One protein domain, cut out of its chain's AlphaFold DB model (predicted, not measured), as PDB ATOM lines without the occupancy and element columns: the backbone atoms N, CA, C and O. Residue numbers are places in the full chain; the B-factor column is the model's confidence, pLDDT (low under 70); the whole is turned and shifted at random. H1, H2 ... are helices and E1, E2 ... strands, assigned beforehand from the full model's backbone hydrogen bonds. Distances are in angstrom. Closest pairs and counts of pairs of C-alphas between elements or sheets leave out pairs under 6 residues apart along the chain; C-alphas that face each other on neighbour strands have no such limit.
ATOM      1  N   ILE A  10     177.831 198.495 228.542       97.00
ATOM      2  CA  ILE A  10     177.321 198.883 227.210       97.00
ATOM      3  C   ILE A  10     176.684 200.276 227.212       97.00
ATOM      4  O   ILE A  10     177.000 201.090 226.354       97.00
ATOM      5  N   LYS A  11     175.841 200.594 228.206       96.25
ATOM      6  CA  LYS A  11     175.198 201.916 228.299       96.25
ATOM      7  C   LYS A  11     176.218 203.056 228.420       96.25
ATOM      8  O   LYS A  11     176.038 204.101 227.807       96.25
ATOM      9  N   ALA A  12     177.272 202.861 229.212       96.62
ATOM     10  CA  ALA A  12     178.309 203.872 229.406       96.62
ATOM     11  C   ALA A  12     179.170 204.048 228.147       96.62
ATOM     12  O   ALA A  12     179.528 205.172 227.806       96.62
ATOM     13  N   VAL A  13     179.472 202.951 227.444       97.69
ATOM     14  CA  VAL A  13     180.225 202.989 226.181       97.69
ATOM     15  C   VAL A  13     179.397 203.643 225.074       97.69
ATOM     16  O   VAL A  13     179.891 204.552 224.418       97.69
ATOM     17  N   ALA A  14     178.118 203.282 224.929       97.44
ATOM     18  CA  ALA A  14     177.214 203.917 223.968       97.44
ATOM     19  C   ALA A  14     177.138 205.437 224.182       97.44
ATOM     20  O   ALA A  14     177.354 206.205 223.246       97.44
ATOM     21  N   ALA A  15     176.971 205.881 225.434       96.38
ATOM     22  CA  ALA A  15     176.960 207.303 225.768       96.38
ATOM     23  C   ALA A  15     178.287 208.009 225.422       96.38
ATOM     24  O   ALA A  15     178.263 209.114 224.884       96.38
ATOM     25  N   LYS A  16     179.445 207.373 225.669       95.12
ATOM     26  CA  LYS A  16     180.763 207.899 225.255       95.12
ATOM     27  C   LYS A  16     180.890 208.050 223.738       95.12
ATOM     28  O   LYS A  16     181.603 208.938 223.284       95.12
ATOM     29  N   LYS A  17     180.202 207.204 222.971       94.81
ATOM     30  CA  LYS A  17     180.141 207.250 221.504       94.81
ATOM     31  C   LYS A  17     179.006 208.142 220.976       94.81
ATOM     32  O   LYS A  17     178.748 208.137 219.778       94.81
ATOM     33  N   GLY A  18     178.326 208.896 221.844       95.88
ATOM     34  CA  GLY A  18     177.232 209.787 221.449       95.88
ATOM     35  C   GLY A  18     175.973 209.056 220.974       95.88
ATOM     36  O   GLY A  18     175.221 209.616 220.187       95.88
ATOM     37  N   MET A  19     175.756 207.817 221.426       96.19
ATOM     38  CA  MET A  19     174.649 206.958 221.007       96.19
ATOM     39  C   MET A  19     173.798 206.527 222.211       96.19
ATOM     40  O   MET A  19     174.307 206.134 223.264       96.19
ATOM     41  N   THR A  20     172.481 206.566 222.053       97.12
ATOM     42  CA  THR A  20     171.513 206.003 223.007       97.12
ATOM     43  C   THR A  20     171.385 204.483 222.848       97.12
ATOM     44  O   THR A  20     171.805 203.899 221.848       97.12
ATOM     45  N   LEU A  21     170.790 203.795 223.831       96.75
ATOM     46  CA  LEU A  21     170.540 202.353 223.689       96.75
ATOM     47  C   LEU A  21     169.488 202.067 222.612       96.75
ATOM     48  O   LEU A  21     169.542 201.027 221.961       96.75
ATOM     49  N   GLU A  22     168.544 202.980 222.421       96.50
ATOM     50  CA  GLU A  22     167.519 202.926 221.390       96.50
ATOM     51  C   GLU A  22     168.138 203.012 219.989       96.50
ATOM     52  O   GLU A  22     167.865 202.145 219.158       96.50
ATOM     53  N   GLU A  23     169.022 203.983 219.747       97.69
ATOM     54  CA  GLU A  23     169.760 204.118 218.481       97.69
ATOM     55  C   GLU A  23     170.684 202.922 218.230       97.69
ATOM     56  O   GLU A  23     170.753 202.414 217.112       97.69
ATOM     57  N   LEU A  24     171.343 202.408 219.275       97.94
ATOM     58  CA  LEU A  24     172.136 201.182 219.189       97.94
ATOM     59  C   LEU A  24     171.278 199.993 218.737       97.94
ATOM     60  O   LEU A  24     171.671 199.240 217.846       97.94
ATOM     61  N   CYS A  25     170.095 199.824 219.328       97.69
ATOM     62  CA  CYS A  25     169.161 198.771 218.934       97.69
ATOM     63  C   CYS A  25     168.728 198.929 217.471       97.69
ATOM     64  O   CYS A  25     168.772 197.949 216.728       97.69
ATOM     65  N   GLN A  26     168.387 200.149 217.045       97.19
ATOM     66  CA  GLN A  26     168.046 200.451 215.652       97.19
ATOM     67  C   GLN A  26     169.194 200.108 214.696       97.19
ATOM     68  O   GLN A  26     168.964 199.419 213.709       97.19
ATOM     69  N   LYS A  27     170.435 200.493 215.019       97.06
ATOM     70  CA  LYS A  27     171.630 200.179 214.216       97.06
ATOM     71  C   LYS A  27     171.903 198.675 214.105       97.06
ATOM     72  O   LYS A  27     172.506 198.220 213.141       97.06
ATOM     73  N   MET A  28     171.461 197.896 215.089       97.00
ATOM     74  CA  MET A  28     171.537 196.435 215.082       97.00
ATOM     75  C   MET A  28     170.314 195.760 214.435       97.00
ATOM     76  O   MET A  28     170.206 194.533 214.534       97.00
ATOM     77  N   ASP A  29     169.385 196.509 213.837       96.62
ATOM     78  CA  ASP A  29     168.092 196.009 213.347       96.62
ATOM     79  C   ASP A  29     167.341 195.200 214.418       96.62
ATOM     80  O   ASP A  29     166.848 194.089 214.201       96.62
ATOM     81  N   MET A  30     167.314 195.730 215.642       96.06
ATOM     82  CA  MET A  30     166.742 195.080 216.813       96.06
ATOM     83  C   MET A  30     165.826 196.033 217.581       96.06
ATOM     84  O   MET A  30     166.054 197.234 217.661       96.06
ATOM     85  N   THR A  31     164.782 195.493 218.206       96.88
ATOM     86  CA  THR A  31     163.941 196.268 219.125       96.88
ATOM     87  C   THR A  31     164.539 196.281 220.532       96.88
ATOM     88  O   THR A  31     165.107 195.284 220.986       96.88
ATOM     89  N   TYR A  32     164.346 197.375 221.271       96.12
ATOM     90  CA  TYR A  32     164.814 197.479 222.657       96.12
ATOM     91  C   TYR A  32     164.286 196.354 223.578       96.12
ATOM     92  O   TYR A  32     165.077 195.797 224.344       96.12
ATOM     93  N   PRO A  33     163.006 195.920 223.505       96.69
ATOM     94  CA  PRO A  33     162.538 194.777 224.289       96.69
ATOM     95  C   PRO A  33     163.266 193.466 223.963       96.69
ATOM     96  O   PRO A  33     163.566 192.696 224.878       96.69
ATOM     97  N   ASN A  34     163.580 193.210 222.685       95.88
ATOM     98  CA  ASN A  34     164.350 192.034 222.279       95.88
ATOM     99  C   ASN A  34     165.787 192.111 222.814       95.88
ATOM    100  O   ASN A  34     166.256 191.161 223.438       95.88
ATOM    101  N   TYR A  35     166.443 193.265 222.663       96.12
ATOM    102  CA  TYR A  35     167.759 193.532 223.246       96.12
ATOM    103  C   TYR A  35     167.766 193.273 224.759       96.12
ATOM    104  O   TYR A  35     168.542 192.452 225.245       96.12
ATOM    105  N   ASN A  36     166.844 193.885 225.507       94.25
ATOM    106  CA  ASN A  36     166.769 193.741 226.962       94.25
ATOM    107  C   ASN A  36     166.504 192.284 227.381       94.25
ATOM    108  O   ASN A  36     167.055 191.804 228.367       94.25
ATOM    109  N   LYS A  37     165.691 191.544 226.614       94.31
ATOM    110  CA  LYS A  37     165.476 190.109 226.841       94.31
ATOM    111  C   LYS A  37     166.762 189.305 226.644       94.31
ATOM    112  O   LYS A  37     167.037 188.439 227.467       94.31
ATOM    113  N   GLN A  38     167.529 189.566 225.585       93.38
ATOM    114  CA  GLN A  38     168.761 188.823 225.306       93.38
ATOM    115  C   GLN A  38     169.924 189.206 226.231       93.38
ATOM    116  O   GLN A  38     170.791 188.375 226.481       93.38
ATOM    117  N   MET A  39     169.927 190.431 226.762       92.81
ATOM    118  CA  MET A  39     170.908 190.886 227.751       92.81
ATOM    119  C   MET A  39     170.675 190.312 229.153       92.81
ATOM    120  O   MET A  39     171.597 190.293 229.965       92.81
ATOM    121  N   LYS A  40     169.460 189.842 229.467       88.75
ATOM    122  CA  LYS A  40     169.163 189.204 230.755       88.75
ATOM    123  C   LYS A  40     169.788 187.810 230.838       88.75
ATOM    124  O   LYS A  40     169.621 186.983 229.947       88.75
ATOM    125  N   GLY A  41     170.417 187.514 231.974       84.44
ATOM    126  CA  GLY A  41     171.056 186.223 232.222       84.44
ATOM    127  C   GLY A  41     172.458 186.169 231.622       84.44
ATOM    128  O   GLY A  41     173.297 186.991 231.975       84.44
ATOM    129  N   ASN A  42     172.713 185.190 230.751       86.88
ATOM    130  CA  ASN A  42     173.995 185.017 230.069       86.88
ATOM    131  C   ASN A  42     173.838 185.348 228.574       86.88
ATOM    132  O   ASN A  42     173.429 184.469 227.805       86.88
ATOM    133  N   PRO A  43     174.088 186.601 228.150       91.62
ATOM    134  CA  PRO A  43     173.978 186.973 226.747       91.62
ATOM    135  C   PRO A  43     174.961 186.168 225.895       91.62
ATOM    136  O   PRO A  43     176.084 185.865 226.298       91.62
ATOM    137  N   LYS A  44     174.541 185.827 224.674       92.94
ATOM    138  CA  LYS A  44     175.412 185.124 223.727       92.94
ATOM    139  C   LYS A  44     176.570 186.033 223.324       92.94
ATOM    140  O   LYS A  44     176.346 187.197 223.005       92.94
ATOM    141  N   VAL A  45     177.774 185.470 223.204       92.56
ATOM    142  CA  VAL A  45     178.965 186.195 222.717       92.56
ATOM    143  C   VAL A  45     178.694 186.893 221.378       92.56
ATOM    144  O   VAL A  45     179.086 188.038 221.201       92.56
ATOM    145  N   GLY A  46     177.933 186.263 220.475       95.69
ATOM    146  CA  GLY A  46     177.550 186.877 219.199       95.69
ATOM    147  C   GLY A  46     176.709 188.156 219.330       95.69
ATOM    148  O   GLY A  46     176.841 189.048 218.499       95.69
ATOM    149  N   LEU A  47     175.887 188.291 220.379       95.69
ATOM    150  CA  LEU A  47     175.184 189.549 220.656       95.69
ATOM    151  C   LEU A  47     176.164 190.628 221.123       95.69
ATOM    152  O   LEU A  47     176.072 191.763 220.672       95.69
ATOM    153  N   ILE A  48     177.109 190.274 221.997       96.75
ATOM    154  CA  ILE A  48     178.124 191.211 222.497       96.75
ATOM    155  C   ILE A  48     179.020 191.698 221.354       96.75
ATOM    156  O   ILE A  48     179.272 192.895 221.258       96.75
ATOM    157  N   GLN A  49     179.427 190.799 220.453       97.38
ATOM    158  CA  GLN A  49     180.171 191.165 219.246       97.38
ATOM    159  C   GLN A  49     179.364 192.134 218.374       97.38
ATOM    160  O   GLN A  49     179.866 193.195 218.030       97.38
ATOM    161  N   LYS A  50     178.085 191.833 218.112       97.44
ATOM    162  CA  LYS A  50     177.211 192.714 217.323       97.44
ATOM    163  C   LYS A  50     177.073 194.115 217.934       97.44
ATOM    164  O   LYS A  50     177.025 195.101 217.206       97.44
ATOM    165  N   ILE A  51     177.017 194.209 219.265       98.00
ATOM    166  CA  ILE A  51     177.001 195.493 219.978       98.00
ATOM    167  C   ILE A  51     178.330 196.233 219.795       98.00
ATOM    168  O   ILE A  51     178.316 197.439 219.557       98.00
ATOM    169  N   ALA A  52     179.462 195.530 219.888       98.00
ATOM    170  CA  ALA A  52     180.783 196.124 219.702       98.00
ATOM    171  C   ALA A  52     180.951 196.688 218.287       98.00
ATOM    172  O   ALA A  52     181.369 197.836 218.142       98.00
ATOM    173  N   ASP A  53     180.518 195.930 217.278       97.88
ATOM    174  CA  ASP A  53     180.528 196.340 215.871       97.88
ATOM    175  C   ASP A  53     179.633 197.573 215.650       97.88
ATOM    176  O   ASP A  53     180.022 198.538 214.993       97.88
ATOM    177  N   ALA A  54     178.433 197.592 216.241       97.81
ATOM    178  CA  ALA A  54     177.522 198.729 216.129       97.81
ATOM    179  C   ALA A  54     178.059 199.997 216.821       97.81
ATOM    180  O   ALA A  54     177.795 201.109 216.354       97.81
ATOM    181  N   LEU A  55     178.826 199.849 217.902       97.38
ATOM    182  CA  LEU A  55     179.461 200.952 218.628       97.38
ATOM    183  C   LEU A  55     180.852 201.328 218.099       97.38
ATOM    184  O   LEU A  55     181.432 202.283 218.616       97.38
ATOM    185  N   ASP A  56     181.364 200.604 217.100       96.50
ATOM    186  CA  ASP A  56     182.728 200.739 216.575       96.50
ATOM    187  C   ASP A  56     183.771 200.765 217.708       96.50
ATOM    188  O   ASP A  56     184.479 201.747 217.960       96.50
ATOM    189  N   CYS A  57     183.765 199.698 218.507       96.62
ATOM    190  CA  CYS A  57     184.608 199.575 219.688       96.62
ATOM    191  C   CYS A  57     185.125 198.148 219.885       96.62
ATOM    192  O   CYS A  57     184.660 197.190 219.270       96.62
ATOM    193  N   SER A  58     186.091 197.995 220.789       96.94
ATOM    194  CA  SER A  58     186.557 196.672 221.203       96.94
ATOM    195  C   SER A  58     185.511 195.984 222.082       96.94
ATOM    196  O   SER A  58     184.995 196.589 223.019       96.94
ATOM    197  N   VAL A  59     185.282 194.681 221.883       96.75
ATOM    198  CA  VAL A  59     184.441 193.864 222.783       96.75
ATOM    199  C   VAL A  59     184.903 193.964 224.239       96.75
ATOM    200  O   VAL A  59     184.074 193.995 225.147       96.75
ATOM    201  N   ILE A  60     186.216 194.069 224.469       96.31
ATOM    202  CA  ILE A  60     186.781 194.201 225.816       96.31
ATOM    203  C   ILE A  60     186.288 195.482 226.493       96.31
ATOM    204  O   ILE A  60     186.053 195.471 227.693       96.31
ATOM    205  N   GLU A  61     186.060 196.562 225.741       97.69
ATOM    206  CA  GLU A  61     185.536 197.823 226.276       97.69
ATOM    207  C   GLU A  61     184.113 197.686 226.845       97.69
ATOM    208  O   GLU A  61     183.719 198.443 227.735       97.69
ATOM    209  N   LEU A  62     183.329 196.721 226.354       97.38
ATOM    210  CA  LEU A  62     181.948 196.499 226.785       97.38
ATOM    211  C   LEU A  62     181.836 195.711 228.088       97.38
ATOM    212  O   LEU A  62     180.770 195.734 228.710       97.38
ATOM    213  N   ILE A  63     182.889 195.006 228.493       95.56
ATOM    214  CA  ILE A  63     182.904 194.141 229.674       95.56
ATOM    215  C   ILE A  63     183.389 194.960 230.873       95.56
ATOM    216  O   ILE A  63     184.306 195.764 230.742       95.56
ATOM    217  N   GLU A  64     182.766 194.801 232.043       94.88
ATOM    218  CA  GLU A  64     183.302 195.422 233.257       94.88
ATOM    219  C   GLU A  64     184.669 194.812 233.605       94.88
ATOM    220  O   GLU A  64     184.803 193.586 233.614       94.88
ATOM    221  N   PRO A  65     185.681 195.637 233.916       94.25
ATOM    222  CA  PRO A  65     186.986 195.128 234.284       94.25
ATOM    223  C   PRO A  65     186.921 194.517 235.689       94.25
ATOM    224  O   PRO A  65     186.063 194.871 236.505       94.25
ATOM    225  N   GLU A  66     187.854 193.619 235.993       91.56
ATOM    226  CA  GLU A  66     187.981 193.068 237.340       91.56
ATOM    227  C   GLU A  66     188.347 194.147 238.374       91.56
ATOM    228  O   GLU A  66     188.780 195.261 238.056       91.56
ATOM    229  N   GLN A  67     188.179 193.813 239.653       91.25
ATOM    230  CA  GLN A  67     188.546 194.710 240.741       91.25
ATOM    231  C   GLN A  67     190.035 195.082 240.656       91.25
ATOM    232  O   GLN A  67     190.894 194.228 240.480       91.25
ATOM    233  N   GLY A  68     190.336 196.374 240.803       93.25
ATOM    234  CA  GLY A  68     191.706 196.888 240.690       93.25
ATOM    235  C   GLY A  68     192.112 197.275 239.269       93.25
ATOM    236  O   GLY A  68     193.174 197.867 239.098       93.25
ATOM    237  N   PHE A  69     191.253 197.045 238.275       95.62
ATOM    238  CA  PHE A  69     191.478 197.455 236.894       95.62
ATOM    239  C   PHE A  69     190.484 198.532 236.436       95.62
ATOM    240  O   PHE A  69     189.428 198.751 237.032       95.62
ATOM    241  N   THR A  70     190.841 199.245 235.372       95.94
ATOM    242  CA  THR A  70     190.007 200.243 234.700       95.94
ATOM    243  C   THR A  70     190.272 200.234 233.200       95.94
ATOM    244  O   THR A  70     191.355 199.868 232.753       95.94
ATOM    245  N   HIS A  71     189.296 200.691 232.421       96.81
ATOM    246  CA  HIS A  71     189.511 200.997 231.010       96.81
ATOM    247  C   HIS A  71     190.341 202.270 230.881       96.81
ATOM    248  O   HIS A  71     190.078 203.256 231.580       96.81
ATOM    249  N   LEU A  72     191.324 202.227 229.993       95.88
ATOM    250  CA  LEU A  72     192.210 203.329 229.666       95.88
ATOM    251  C   LEU A  72     191.718 204.004 228.390       95.88
ATOM    252  O   LEU A  72     191.419 203.342 227.393       95.88
ATOM    253  N   TYR A  73     191.649 205.326 228.453       95.06
ATOM    254  CA  TYR A  73     191.301 206.190 227.339       95.06
ATOM    255  C   TYR A  73     192.364 207.278 227.220       95.06
ATOM    256  O   TYR A  73     192.942 207.669 228.238       95.06
ATOM    257  N   ASP A  74     192.617 207.764 226.009       94.00
ATOM    258  CA  ASP A  74     193.446 208.953 225.803       94.00
ATOM    259  C   ASP A  74     192.638 210.255 225.959       94.00
ATOM    260  O   ASP A  74     191.463 210.250 226.343       94.00
ATOM    261  N   THR A  75     193.286 211.390 225.685       94.12
ATOM    262  CA  THR A  75     192.672 212.725 225.752       94.12
ATOM    263  C   THR A  75     191.527 212.913 224.761       94.12
ATOM    264  O   THR A  75     190.658 213.750 225.004       94.12
ATOM    265  N   ASP A  76     191.486 212.108 223.700       93.56
ATOM    266  CA  ASP A  76     190.485 212.162 222.636       93.56
ATOM    267  C   ASP A  76     189.383 211.102 222.834       93.56
ATOM    268  O   ASP A  76     188.571 210.858 221.941       93.56
ATOM    269  N   ASN A  77     189.319 210.479 224.021       90.88
ATOM    270  CA  ASN A  77     188.413 209.377 224.364       90.88
ATOM    271  C   ASN A  77     188.569 208.115 223.493       90.88
ATOM    272  O   ASN A  77     187.645 207.294 223.446       90.88
ATOM    273  N   GLN A  78     189.717 207.894 222.851       93.31
ATOM    274  CA  GLN A  78     189.983 206.622 222.178       93.31
ATOM    275  C   GLN A  78     190.375 205.557 223.195       93.31
ATOM    276  O   GLN A  78     191.081 205.825 224.166       93.31
ATOM    277  N   TYR A  79     189.871 204.340 222.998       96.12
ATOM    278  CA  TYR A  79     190.082 203.223 223.913       96.12
ATOM    279  C   TYR A  79     191.433 202.544 223.663       96.12
ATOM    280  O   TYR A  79     191.716 202.132 222.542       96.12
ATOM    281  N   HIS A  80     192.230 202.363 224.722       95.75
ATOM    282  CA  HIS A  80     193.567 201.746 224.646       95.75
ATOM    283  C   HIS A  80     193.674 200.393 225.359       95.75
ATOM    284  O   HIS A  80     194.681 199.703 225.217       95.75
ATOM    285  N   GLY A  81     192.654 199.978 226.113       95.94
ATOM    286  CA  GLY A  81     192.646 198.685 226.802       95.94
ATOM    287  C   GLY A  81     192.277 198.777 228.278       95.94
ATOM    288  O   GLY A  81     191.645 199.732 228.728       95.94
ATOM    289  N   VAL A  82     192.675 197.760 229.040       96.62
ATOM    290  CA  VAL A  82     192.459 197.674 230.489       96.62
ATOM    291  C   VAL A  82     193.808 197.767 231.197       96.62
ATOM    292  O   VAL A  82     194.754 197.081 230.825       96.62
ATOM    293  N   GLY A  83     193.890 198.608 232.224       95.50
ATOM    294  CA  GLY A  83     195.083 198.784 233.051       95.50
ATOM    295  C   GLY A  83     194.742 198.895 234.529       95.50
ATOM    296  O   GLY A  83     193.573 198.858 234.911       95.50
ATOM    297  N   LEU A  84     195.766 199.022 235.373       94.94
ATOM    298  CA  LEU A  84     195.577 199.191 236.812       94.94
ATOM    299  C   LEU A  84     194.795 200.470 237.100       94.94
ATOM    300  O   LEU A  84     195.079 201.540 236.558       94.94
ATOM    301  N   LYS A  85     193.809 200.358 237.986       90.81
ATOM    302  CA  LYS A  85     193.117 201.516 238.528       90.81
ATOM    303  C   LYS A  85     194.147 202.360 239.289       90.81
ATOM    304  O   LYS A  85     194.835 201.808 240.147       90.81
TER     305      LYS A  85
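Overview. This is residues 10 to 85 of the 90 residues of the protein "Predicted transcriptional regulator" of Chryseobacterium gleum (UniProt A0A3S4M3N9). A two-stranded hairpin, E1 and E2, makes one end of the domain, and a group of helices makes the rest. The short H5 lies between the hairpin and H4 and H1, which run the same way; H2 is set crosswise to both, and H3 lies at the far end. The 76 printed residues include five named helices, then two named strands, H1 H2 H3 H4 H5 E1 E2; the sheet, order E1 - E2, is antiparallel and the class is mixed, helices and strands. The whole is compact, with a radius of gyration of the C-alphas of 12.9 A and spans of 35 by 26 by 16 A.

Along the chain. E1 is residues 69 to 73, 12.9 A long, and E2 residues 79 to 84, 14.6 A, ending at C-alpha 84 (195.577, 199.191, 236.812). H4, residues 45 to 55, is 15.3 A long; H5 is residues 59 to 62, 5.4 A. H1, residues 10 to 16, begins at C-alpha 10 (177.321, 198.883, 227.210) and, like H2, residues 21 to 27, measures 9.8 A. H3 is residues 32 to 39, 10.3 A.

Arrangement. The hairpin E1 and E2 is antiparallel at 149 degrees, with N 70 and O 83 2.8 A apart, within hydrogen-bond range. The closest C-alphas of H5 and E2 are Glu 61 and Gly 81, 7.2 A. H5 touches H4, C-alphas Ala 52 and Val 59 closest at 5.3 A. H1 and H4 only just touch, with 3 pairs of C-alphas within 8 A, Ala 14 and Leu 55 closest at 6.5 A, at a shallow tilt of 13 degrees. H2 touches H4, Lys 27 and Ala 54 closest at 6.4 A between C-alphas, about perpendicular at 90 degrees. H2 touches H3, C-alphas Cys 25 and Tyr 32 closest at 5.9 A. H3 and E2 are apart. In H1, H2, H3 and H4 every O i to N i+4 pair is within hydrogen-bond range; H5 is too short for one.

Size, cuts and confidence. The C-alphas farthest apart, Thr 31 and Leu 84, are 36.4 A apart. The printed part has no cut and no long link. No printed residue is under pLDDT 70.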